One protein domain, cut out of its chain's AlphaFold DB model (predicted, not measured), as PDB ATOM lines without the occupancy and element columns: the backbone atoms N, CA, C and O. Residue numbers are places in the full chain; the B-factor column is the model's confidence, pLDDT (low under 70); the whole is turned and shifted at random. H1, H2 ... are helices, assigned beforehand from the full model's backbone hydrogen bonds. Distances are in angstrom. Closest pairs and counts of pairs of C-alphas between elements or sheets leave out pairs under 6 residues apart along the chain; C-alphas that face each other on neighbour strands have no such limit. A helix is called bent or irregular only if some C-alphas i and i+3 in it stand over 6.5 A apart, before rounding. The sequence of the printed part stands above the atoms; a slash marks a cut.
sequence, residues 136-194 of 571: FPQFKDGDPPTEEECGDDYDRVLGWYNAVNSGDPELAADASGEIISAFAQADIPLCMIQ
ATOM      1  N   PHE A 136      38.019 -52.005 -41.103       90.69
ATOM      2  CA  PHE A 136      39.294 -52.036 -40.374       90.69
ATOM      3  C   PHE A 136      39.870 -53.455 -40.163       90.69
ATOM      4  O   PHE A 136      41.075 -53.632 -40.359       90.69
ATOM      5  N   PRO A 137      39.063 -54.491 -39.853       89.88
ATOM      6  CA  PRO A 137      39.543 -55.875 -39.831       89.88
ATOM      7  C   PRO A 137      40.168 -56.311 -41.159       89.88
ATOM      8  O   PRO A 137      41.210 -56.958 -41.168       89.88
ATOM      9  N   GLN A 138      39.579 -55.904 -42.286       89.75
ATOM     10  CA  GLN A 138      40.093 -56.217 -43.621       89.75
ATOM     11  C   GLN A 138      41.415 -55.498 -43.891       89.75
ATOM     12  O   GLN A 138      42.337 -56.104 -44.426       89.75
ATOM     13  N   PHE A 139      41.544 -54.237 -43.472       91.06
ATOM     14  CA  PHE A 139      42.807 -53.502 -43.556       91.06
ATOM     15  C   PHE A 139      43.912 -54.162 -42.725       91.06
ATOM     16  O   PHE A 139      45.051 -54.268 -43.173       91.06
ATOM     17  N   LYS A 140      43.585 -54.607 -41.508       89.38
ATOM     18  CA  LYS A 140      44.547 -55.217 -40.592       89.38
ATOM     19  C   LYS A 140      44.986 -56.611 -41.048       89.38
ATOM     20  O   LYS A 140      46.187 -56.877 -41.068       89.38
ATOM     21  N   ASP A 141      44.030 -57.474 -41.383       90.62
ATOM     22  CA  ASP A 141      44.258 -58.902 -41.647       90.62
ATOM     23  C   ASP A 141      44.442 -59.226 -43.142       90.62
ATOM     24  O   ASP A 141      44.788 -60.357 -43.497       90.62
ATOM     25  N   GLY A 142      44.198 -58.250 -44.021       90.88
ATOM     26  CA  GLY A 142      44.335 -58.364 -45.469       90.88
ATOM     27  C   GLY A 142      45.766 -58.200 -45.982       90.88
ATOM     28  O   GLY A 142      46.734 -58.076 -45.226       90.88
ATOM     29  N   ASP A 143      45.890 -58.206 -47.310       93.44
ATOM     30  CA  ASP A 143      47.166 -57.998 -47.989       93.44
ATOM     31  C   ASP A 143      47.661 -56.544 -47.811       93.44
ATOM     32  O   ASP A 143      46.849 -55.619 -47.728       93.44
ATOM     33  N   PRO A 144      48.988 -56.309 -47.757       94.38
ATOM     34  CA  PRO A 144      49.535 -54.956 -47.725       94.38
ATOM     35  C   PRO A 144      49.077 -54.132 -48.942       94.38
ATOM     36  O   PRO A 144      48.981 -54.697 -50.036       94.38
ATOM     37  N   PRO A 145      48.888 -52.805 -48.796       94.56
ATOM     38  CA  PRO A 145      48.515 -51.941 -49.915       94.56
ATOM     39  C   PRO A 145      49.570 -52.011 -51.022       94.56
ATOM     40  O   PRO A 145      50.756 -52.203 -50.743       94.56
ATOM     41  N   THR A 146      49.165 -51.803 -52.272       95.88
ATOM     42  CA  THR A 146      50.079 -51.751 -53.424       95.88
ATOM     43  C   THR A 146      50.233 -50.336 -53.989       95.88
ATOM     44  O   THR A 146      49.362 -49.479 -53.833       95.88
ATOM     45  N   GLU A 147      51.346 -50.076 -54.690       95.12
ATOM     46  CA  GLU A 147      51.554 -48.805 -55.414       95.12
ATOM     47  C   GLU A 147      50.467 -48.563 -56.474       95.12
ATOM     48  O   GLU A 147      50.120 -47.418 -56.756       95.12
ATOM     49  N   GLU A 148      49.925 -49.637 -57.061       95.56
ATOM     50  CA  GLU A 148      48.853 -49.562 -58.056       95.56
ATOM     51  C   GLU A 148      47.534 -49.081 -57.437       95.56
ATOM     52  O   GLU A 148      46.851 -48.254 -58.038       95.56
ATOM     53  N   GLU A 149      47.201 -49.555 -56.235       92.00
ATOM     54  CA  GLU A 149      45.974 -49.179 -55.526       92.00
ATOM     55  C   GLU A 149      46.063 -47.773 -54.929       92.00
ATOM     56  O   GLU A 149      45.140 -46.976 -55.092       92.00
ATOM     57  N   CYS A 150      47.166 -47.459 -54.242       91.44
ATOM     58  CA  CYS A 150      47.268 -46.248 -53.424       91.44
ATOM     59  C   CYS A 150      48.007 -45.078 -54.084       91.44
ATOM     60  O   CYS A 150      47.911 -43.958 -53.584       91.44
ATOM     61  N   GLY A 151      48.724 -45.284 -55.193       94.44
ATOM     62  CA  GLY A 151      49.405 -44.205 -55.915       94.44
ATOM     63  C   GLY A 151      50.294 -43.342 -55.009       94.44
ATOM     64  O   GLY A 151      51.175 -43.856 -54.323       94.44
ATOM     65  N   ASP A 152      50.046 -42.029 -54.989       92.75
ATOM     66  CA  ASP A 152      50.819 -41.063 -54.190       92.75
ATOM     67  C   ASP A 152      50.675 -41.270 -52.667       92.75
ATOM     68  O   ASP A 152      51.558 -40.861 -51.911       92.75
ATOM     69  N   ASP A 153      49.606 -41.932 -52.208       93.06
ATOM     70  CA  ASP A 153      49.377 -42.250 -50.792       93.06
ATOM     71  C   ASP A 153      50.019 -43.581 -50.361       93.06
ATOM     72  O   ASP A 153      49.976 -43.927 -49.179       93.06
ATOM     73  N   TYR A 154      50.641 -44.331 -51.280       94.62
ATOM     74  CA  TYR A 154      51.184 -45.667 -51.006       94.62
ATOM     75  C   TYR A 154      52.105 -45.713 -49.782       94.62
ATOM     76  O   TYR A 154      51.879 -46.518 -48.882       94.62
ATOM     77  N   ASP A 155      53.100 -44.825 -49.698       94.19
ATOM     78  CA  ASP A 155      54.047 -44.818 -48.574       94.19
ATOM     79  C   ASP A 155      53.354 -44.511 -47.232       94.19
ATOM     80  O   ASP A 155      53.727 -45.072 -46.198       94.19
ATOM     81  N   ARG A 156      52.325 -43.648 -47.243       92.38
ATOM     82  CA  ARG A 156      51.524 -43.291 -46.059       92.38
ATOM     83  C   ARG A 156      50.723 -44.499 -45.578       92.38
ATOM     84  O   ARG A 156      50.838 -44.886 -44.417       92.38
ATOM     85  N   VAL A 157      49.964 -45.122 -46.479       93.38
ATOM     86  CA  VAL A 157      49.091 -46.262 -46.153       93.38
ATOM     87  C   VAL A 157      49.912 -47.498 -45.785       93.38
ATOM     88  O   VAL A 157      49.586 -48.183 -44.817       93.38
ATOM     89  N   LEU A 158      51.026 -47.758 -46.478       95.50
ATOM     90  CA  LEU A 158      51.946 -48.840 -46.124       95.50
ATOM     91  C   LEU A 158      52.598 -48.600 -44.754       95.50
ATOM     92  O   LEU A 158      52.792 -49.546 -43.988       95.50
ATOM     93  N   GLY A 159      52.932 -47.348 -44.428       94.69
ATOM     94  CA  GLY A 159      53.420 -46.960 -43.105       94.69
ATOM     95  C   GLY A 159      52.420 -47.307 -42.003       94.69
ATOM     96  O   GLY A 159      52.781 -47.987 -41.042       94.69
ATOM     97  N   TRP A 160      51.156 -46.921 -42.186       94.19
ATOM     98  CA  TRP A 160      50.064 -47.264 -41.276       94.19
ATOM     99  C   TRP A 160      49.848 -48.774 -41.152       94.19
ATOM    100  O   TRP A 160      49.809 -49.290 -40.037       94.19
ATOM    101  N   TYR A 161      49.786 -49.494 -42.275       94.56
ATOM    102  CA  TYR A 161      49.613 -50.948 -42.292       94.56
ATOM    103  C   TYR A 161      50.726 -51.650 -41.501       94.56
ATOM    104  O   TYR A 161      50.461 -52.488 -40.640       94.56
ATOM    105  N   ASN A 162      51.985 -51.269 -41.743       94.75
ATOM    106  CA  ASN A 162      53.131 -51.841 -41.040       94.75
ATOM    107  C   ASN A 162      53.122 -51.513 -39.545       94.75
ATOM    108  O   ASN A 162      53.491 -52.367 -38.745       94.75
ATOM    109  N   ALA A 163      52.715 -50.301 -39.160       91.31
ATOM    110  CA  ALA A 163      52.632 -49.895 -37.761       91.31
ATOM    111  C   ALA A 163      51.549 -50.685 -37.009       91.31
ATOM    112  O   ALA A 163      51.847 -51.287 -35.975       91.31
ATOM    113  N   VAL A 164      50.343 -50.792 -37.578       90.44
ATOM    114  CA  VAL A 164      49.224 -51.583 -37.030       90.44
ATOM    115  C   VAL A 164      49.575 -53.073 -36.911       90.44
ATOM    116  O   VAL A 164      49.148 -53.746 -35.968       90.44
ATOM    117  N   ASN A 165      50.388 -53.600 -37.834       91.38
ATOM    118  CA  ASN A 165      50.826 -55.000 -37.849       91.38
ATOM    119  C   ASN A 165      52.206 -55.252 -37.217       91.38
ATOM    120  O   ASN A 165      52.697 -56.382 -37.229       91.38
ATOM    121  N   SER A 166      52.830 -54.236 -36.619       90.88
ATOM    122  CA  SER A 166      54.178 -54.347 -36.043       90.88
ATOM    123  C   SER A 166      54.237 -55.184 -34.759       90.88
ATOM    124  O   SER A 166      55.296 -55.709 -34.409       90.88
ATOM    125  N   GLY A 167      53.111 -55.292 -34.042       84.12
ATOM    126  CA  GLY A 167      53.048 -55.819 -32.677       84.12
ATOM    127  C   GLY A 167      53.553 -54.843 -31.605       84.12
ATOM    128  O   GLY A 167      53.558 -55.201 -30.428       84.12
ATOM    129  N   ASP A 168      53.968 -53.632 -31.989       83.19
ATOM    130  CA  ASP A 168      54.305 -52.545 -31.074       83.19
ATOM    131  C   ASP A 168      53.035 -51.731 -30.756       83.19
ATOM    132  O   ASP A 168      52.447 -51.136 -31.665       83.19
ATOM    133  N   PRO A 169      52.580 -51.706 -29.490       76.50
ATOM    134  CA  PRO A 169      51.340 -51.036 -29.120       76.50
ATOM    135  C   PRO A 169      51.406 -49.510 -29.260       76.50
ATOM    136  O   PRO A 169      50.368 -48.900 -29.496       76.50
ATOM    137  N   GLU A 170      52.583 -48.888 -29.131       77.94
ATOM    138  CA  GLU A 170      52.732 -47.432 -29.265       77.94
ATOM    139  C   GLU A 170      52.649 -47.031 -30.740       77.94
ATOM    140  O   GLU A 170      51.849 -46.173 -31.102       77.94
ATOM    141  N   LEU A 171      53.375 -47.737 -31.617       81.69
ATOM    142  CA  LEU A 171      53.305 -47.497 -33.063       81.69
ATOM    143  C   LEU A 171      51.910 -47.774 -33.632       81.69
ATOM    144  O   LEU A 171      51.438 -47.025 -34.488       81.69
ATOM    145  N   ALA A 172      51.251 -48.841 -33.171       82.81
ATOM    146  CA  ALA A 172      49.886 -49.147 -33.581       82.81
ATOM    147  C   ALA A 172      48.911 -48.054 -33.122       82.81
ATOM    148  O   ALA A 172      48.110 -47.592 -33.929       82.81
ATOM    149  N   ALA A 173      49.007 -47.598 -31.868       78.50
ATOM    150  CA  ALA A 173      48.153 -46.532 -31.347       78.50
ATOM    151  C   ALA A 173      48.354 -45.201 -32.091       78.50
ATOM    152  O   ALA A 173      47.368 -44.547 -32.434       78.50
ATOM    153  N   ASP A 174      49.601 -44.827 -32.393       79.00
ATOM    154  CA  ASP A 174      49.917 -43.618 -33.160       79.00
ATOM    155  C   ASP A 174      49.331 -43.687 -34.579       79.00
ATOM    156  O   ASP A 174      48.617 -42.774 -35.001       79.00
ATOM    157  N   ALA A 175      49.563 -44.792 -35.297       85.38
ATOM    158  CA  ALA A 175      49.021 -44.987 -36.641       85.38
ATOM    159  C   ALA A 175      47.488 -44.981 -36.644       85.38
ATOM    160  O   ALA A 175      46.875 -44.314 -37.475       85.38
ATOM    161  N   SER A 176      46.855 -45.656 -35.688       84.81
ATOM    162  CA  SER A 176      45.401 -45.642 -35.540       84.81
ATOM    163  C   SER A 176      44.856 -44.248 -35.241       84.81
ATOM    164  O   SER A 176      43.847 -43.849 -35.821       84.81
ATOM    165  N   GLY A 177      45.538 -43.467 -34.398       82.12
ATOM    166  CA  GLY A 177      45.196 -42.068 -34.151       82.12
ATOM    167  C   GLY A 177      45.264 -41.214 -35.421       82.12
ATOM    168  O   GLY A 177      44.363 -40.409 -35.671       82.12
ATOM    169  N   GLU A 178      46.286 -41.418 -36.257       83.75
ATOM    170  CA  GLU A 178      46.413 -40.751 -37.558       83.75
ATOM    171  C   GLU A 178      45.318 -41.170 -38.547       83.75
ATOM    172  O   GLU A 178      44.745 -40.302 -39.209       83.75
ATOM    173  N   ILE A 179      44.989 -42.463 -38.624       86.94
ATOM    174  CA  ILE A 179      43.919 -42.996 -39.481       86.94
ATOM    175  C   ILE A 179      42.564 -42.400 -39.079       86.94
ATOM    176  O   ILE A 179      41.856 -41.851 -39.925       86.94
ATOM    177  N   ILE A 180      42.218 -42.448 -37.786       84.44
ATOM    178  CA  ILE A 180      40.967 -41.884 -37.253       84.44
ATOM    179  C   ILE A 180      40.916 -40.378 -37.519       84.44
ATOM    180  O   ILE A 180      39.882 -39.848 -37.929       84.44
ATOM    181  N   SER A 181      42.033 -39.667 -37.328       81.12
ATOM    182  CA  SER A 181      42.101 -38.239 -37.628       81.12
ATOM    183  C   SER A 181      41.915 -37.956 -39.120       81.12
ATOM    184  O   SER A 181      41.218 -37.004 -39.458       81.12
ATOM    185  N   ALA A 182      42.525 -38.742 -40.011       81.50
ATOM    186  CA  ALA A 182      42.377 -38.577 -41.455       81.50
ATOM    187  C   ALA A 182      40.921 -38.796 -41.883       81.50
ATOM    188  O   ALA A 182      40.365 -37.982 -42.617       81.50
ATOM    189  N   PHE A 183      40.281 -39.836 -41.346       81.69
ATOM    190  CA  PHE A 183      38.866 -40.111 -41.557       81.69
ATOM    191  C   PHE A 183      37.980 -38.944 -41.091       81.69
ATOM    192  O   PHE A 183      37.214 -38.396 -41.882       81.69
ATOM    193  N   ALA A 184      38.166 -38.473 -39.853       79.75
ATOM    194  CA  ALA A 184      37.410 -37.351 -39.291       79.75
ATOM    195  C   ALA A 184      37.561 -36.040 -40.091       79.75
ATOM    196  O   ALA A 184      36.675 -35.187 -40.072       79.75
ATOM    197  N   GLN A 185      38.680 -35.856 -40.798       76.88
ATOM    198  CA  GLN A 185      38.927 -34.670 -41.626       76.88
ATOM    199  C   GLN A 185      38.569 -34.847 -43.107       76.88
ATOM    200  O   GLN A 185      38.854 -33.938 -43.886       76.88
ATOM    201  N   ALA A 186      37.977 -35.979 -43.503       78.25
ATOM    202  CA  ALA A 186      37.770 -36.336 -44.908       78.25
ATOM    203  C   ALA A 186      39.075 -36.302 -45.746       78.25
ATOM    204  O   ALA A 186      39.065 -35.939 -46.920       78.25
ATOM    205  N   ASP A 187      40.199 -36.682 -45.125       82.69
ATOM    206  CA  ASP A 187      41.549 -36.791 -45.709       82.69
ATOM    207  C   ASP A 187      42.033 -38.256 -45.765       82.69
ATOM    208  O   ASP A 187      43.227 -38.543 -45.865       82.69
ATOM    209  N   ILE A 188      41.115 -39.218 -45.639       83.88
ATOM    210  CA  ILE A 188      41.465 -40.632 -45.772       83.88
ATOM    211  C   ILE A 188      41.828 -40.944 -47.240       83.88
ATOM    212  O   ILE A 188      41.090 -40.538 -48.142       83.88
ATOM    213  N   PRO A 189      42.947 -41.649 -47.510       88.56
ATOM    214  CA  PRO A 189      43.333 -42.028 -48.866       88.56
ATOM    215  C   PRO A 189      42.238 -42.805 -49.602       88.56
ATOM    216  O   PRO A 189      41.602 -43.687 -49.027       88.56
ATOM    217  N   LEU A 190      42.060 -42.529 -50.899       87.56
ATOM    218  CA  LEU A 190      41.000 -43.151 -51.710       87.56
ATOM    219  C   LEU A 190      41.097 -44.681 -51.756       87.56
ATOM    220  O   LEU A 190      40.070 -45.349 -51.803       87.56
ATOM    221  N   CYS A 191      42.311 -45.241 -51.711       88.44
ATOM    222  CA  CYS A 191      42.514 -46.692 -51.689       88.44
ATOM    223  C   CYS A 191      42.029 -47.366 -50.395       88.44
ATOM    224  O   CYS A 191      41.949 -48.587 -50.341       88.44
ATOM    225  N   MET A 192      41.701 -46.582 -49.363       89.19
ATOM    226  CA  MET A 192      41.105 -47.072 -48.124       89.19
ATOM    227  C   MET A 192      39.585 -46.888 -48.075       89.19
ATOM    228  O   MET A 192      38.977 -47.139 -47.040       89.19
ATOM    229  N   ILE A 193      38.952 -46.395 -49.142       87.56
ATOM    230  CA  ILE A 193      37.502 -46.199 -49.172       87.56
ATOM    231  C   ILE A 193      36.815 -47.507 -49.547       87.56
ATOM    232  O   ILE A 193      36.956 -47.983 -50.672       87.56
ATOM    233  N   GLN A 194      36.040 -48.046 -48.604       89.56
ATOM    234  CA  GLN A 194      35.172 -49.196 -48.823       89.56
ATOM    235  C   GLN A 194      34.208 -48.962 -49.995       89.56
ATOM    236  O   GLN A 194      33.581 -47.901 -50.105       89.56
TER     237      GLN A 194
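AT A GLANCE: This is residues 136 to 194 of the 571 residues of the protein "DUF3604 domain-containing protein" of Moorea sp. SIO2B7 (UniProt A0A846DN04). Two longer helices, H2 and H3, make a V: they meet at the last turn of H2 and the first turns of H3, and residues 185 to 194 fold back from the far end of H3 toward the first turns of H2, across the open side of the V. The short H1 lies near the closed end of the V, beside residues 161 to 164 of H2, and H2 itself has a sharp kink near residue 154. The printed part has 59 residues, with three named helices in the order H1, H2, H3 along the chain and no named strand, and its class is all helix. It is compact, with a radius of gyration of the C-alphas of 10.7 A, and the C-alphas span 28 by 25 by 19 A.

IN THESE COORDINATES: H1 is residues 136 to 141, 8.6 A from first to last C-alpha, and C-alpha 136 stands at (39.294, -52.036, -40.374). H2 is residues 147 to 164, 18 residues and 18.7 A long, and C-alpha 164 stands at (49.224, -51.583, -37.030). H2 is irregular: C-alphas 149 and 152 are 9.5 A apart, and there is a kink of 103 degrees near residue 154. H3 is residues 169 to 184, 22.0 A long, and ends with C-alpha 184 at (37.410, -37.351, -39.291). Residues 185 to 194 hold no named helix.

HOW THE PARTS SIT: H1 and H2 only just touch, with 3 pairs of C-alphas within 8 A. Their closest C-alphas are those of Lys 140 and Tyr 161, 6.8 A apart, and H2 touches H1 with residues 161 to 164 alone. The lines of H1 and H2 are about perpendicular, at 81 degrees, the line of H2 being a rough one. H2 and H3 form a helical hairpin and run opposite ways at a steep tilt of 45 degrees. They touch, with 12 pairs of C-alphas within 8 A, H2 with residues 160 to 164 alone. Their closest C-alphas are those of Val 164 and Ala 172, 4.3 A apart. H1 and H3 are apart. In H1 and H3 every O i to N i+4 pair is within hydrogen-bond range, and in H2 9 of 14 are.

THE WHOLE: The two C-alphas farthest apart are those of Glu 148 and Glu 170, at 29.1 A, while those of Phe 136 and Gln 194, the first and last printed, are 9.8 A apart. The printed part has no cut. The links from H1 to H2 and from H2 to H3, of 5 and 4 residues, are tight. The mean pLDDT of the printed part is 88.2 and no printed residue is under 70; the mean is 82 in H3 and 94 in H2.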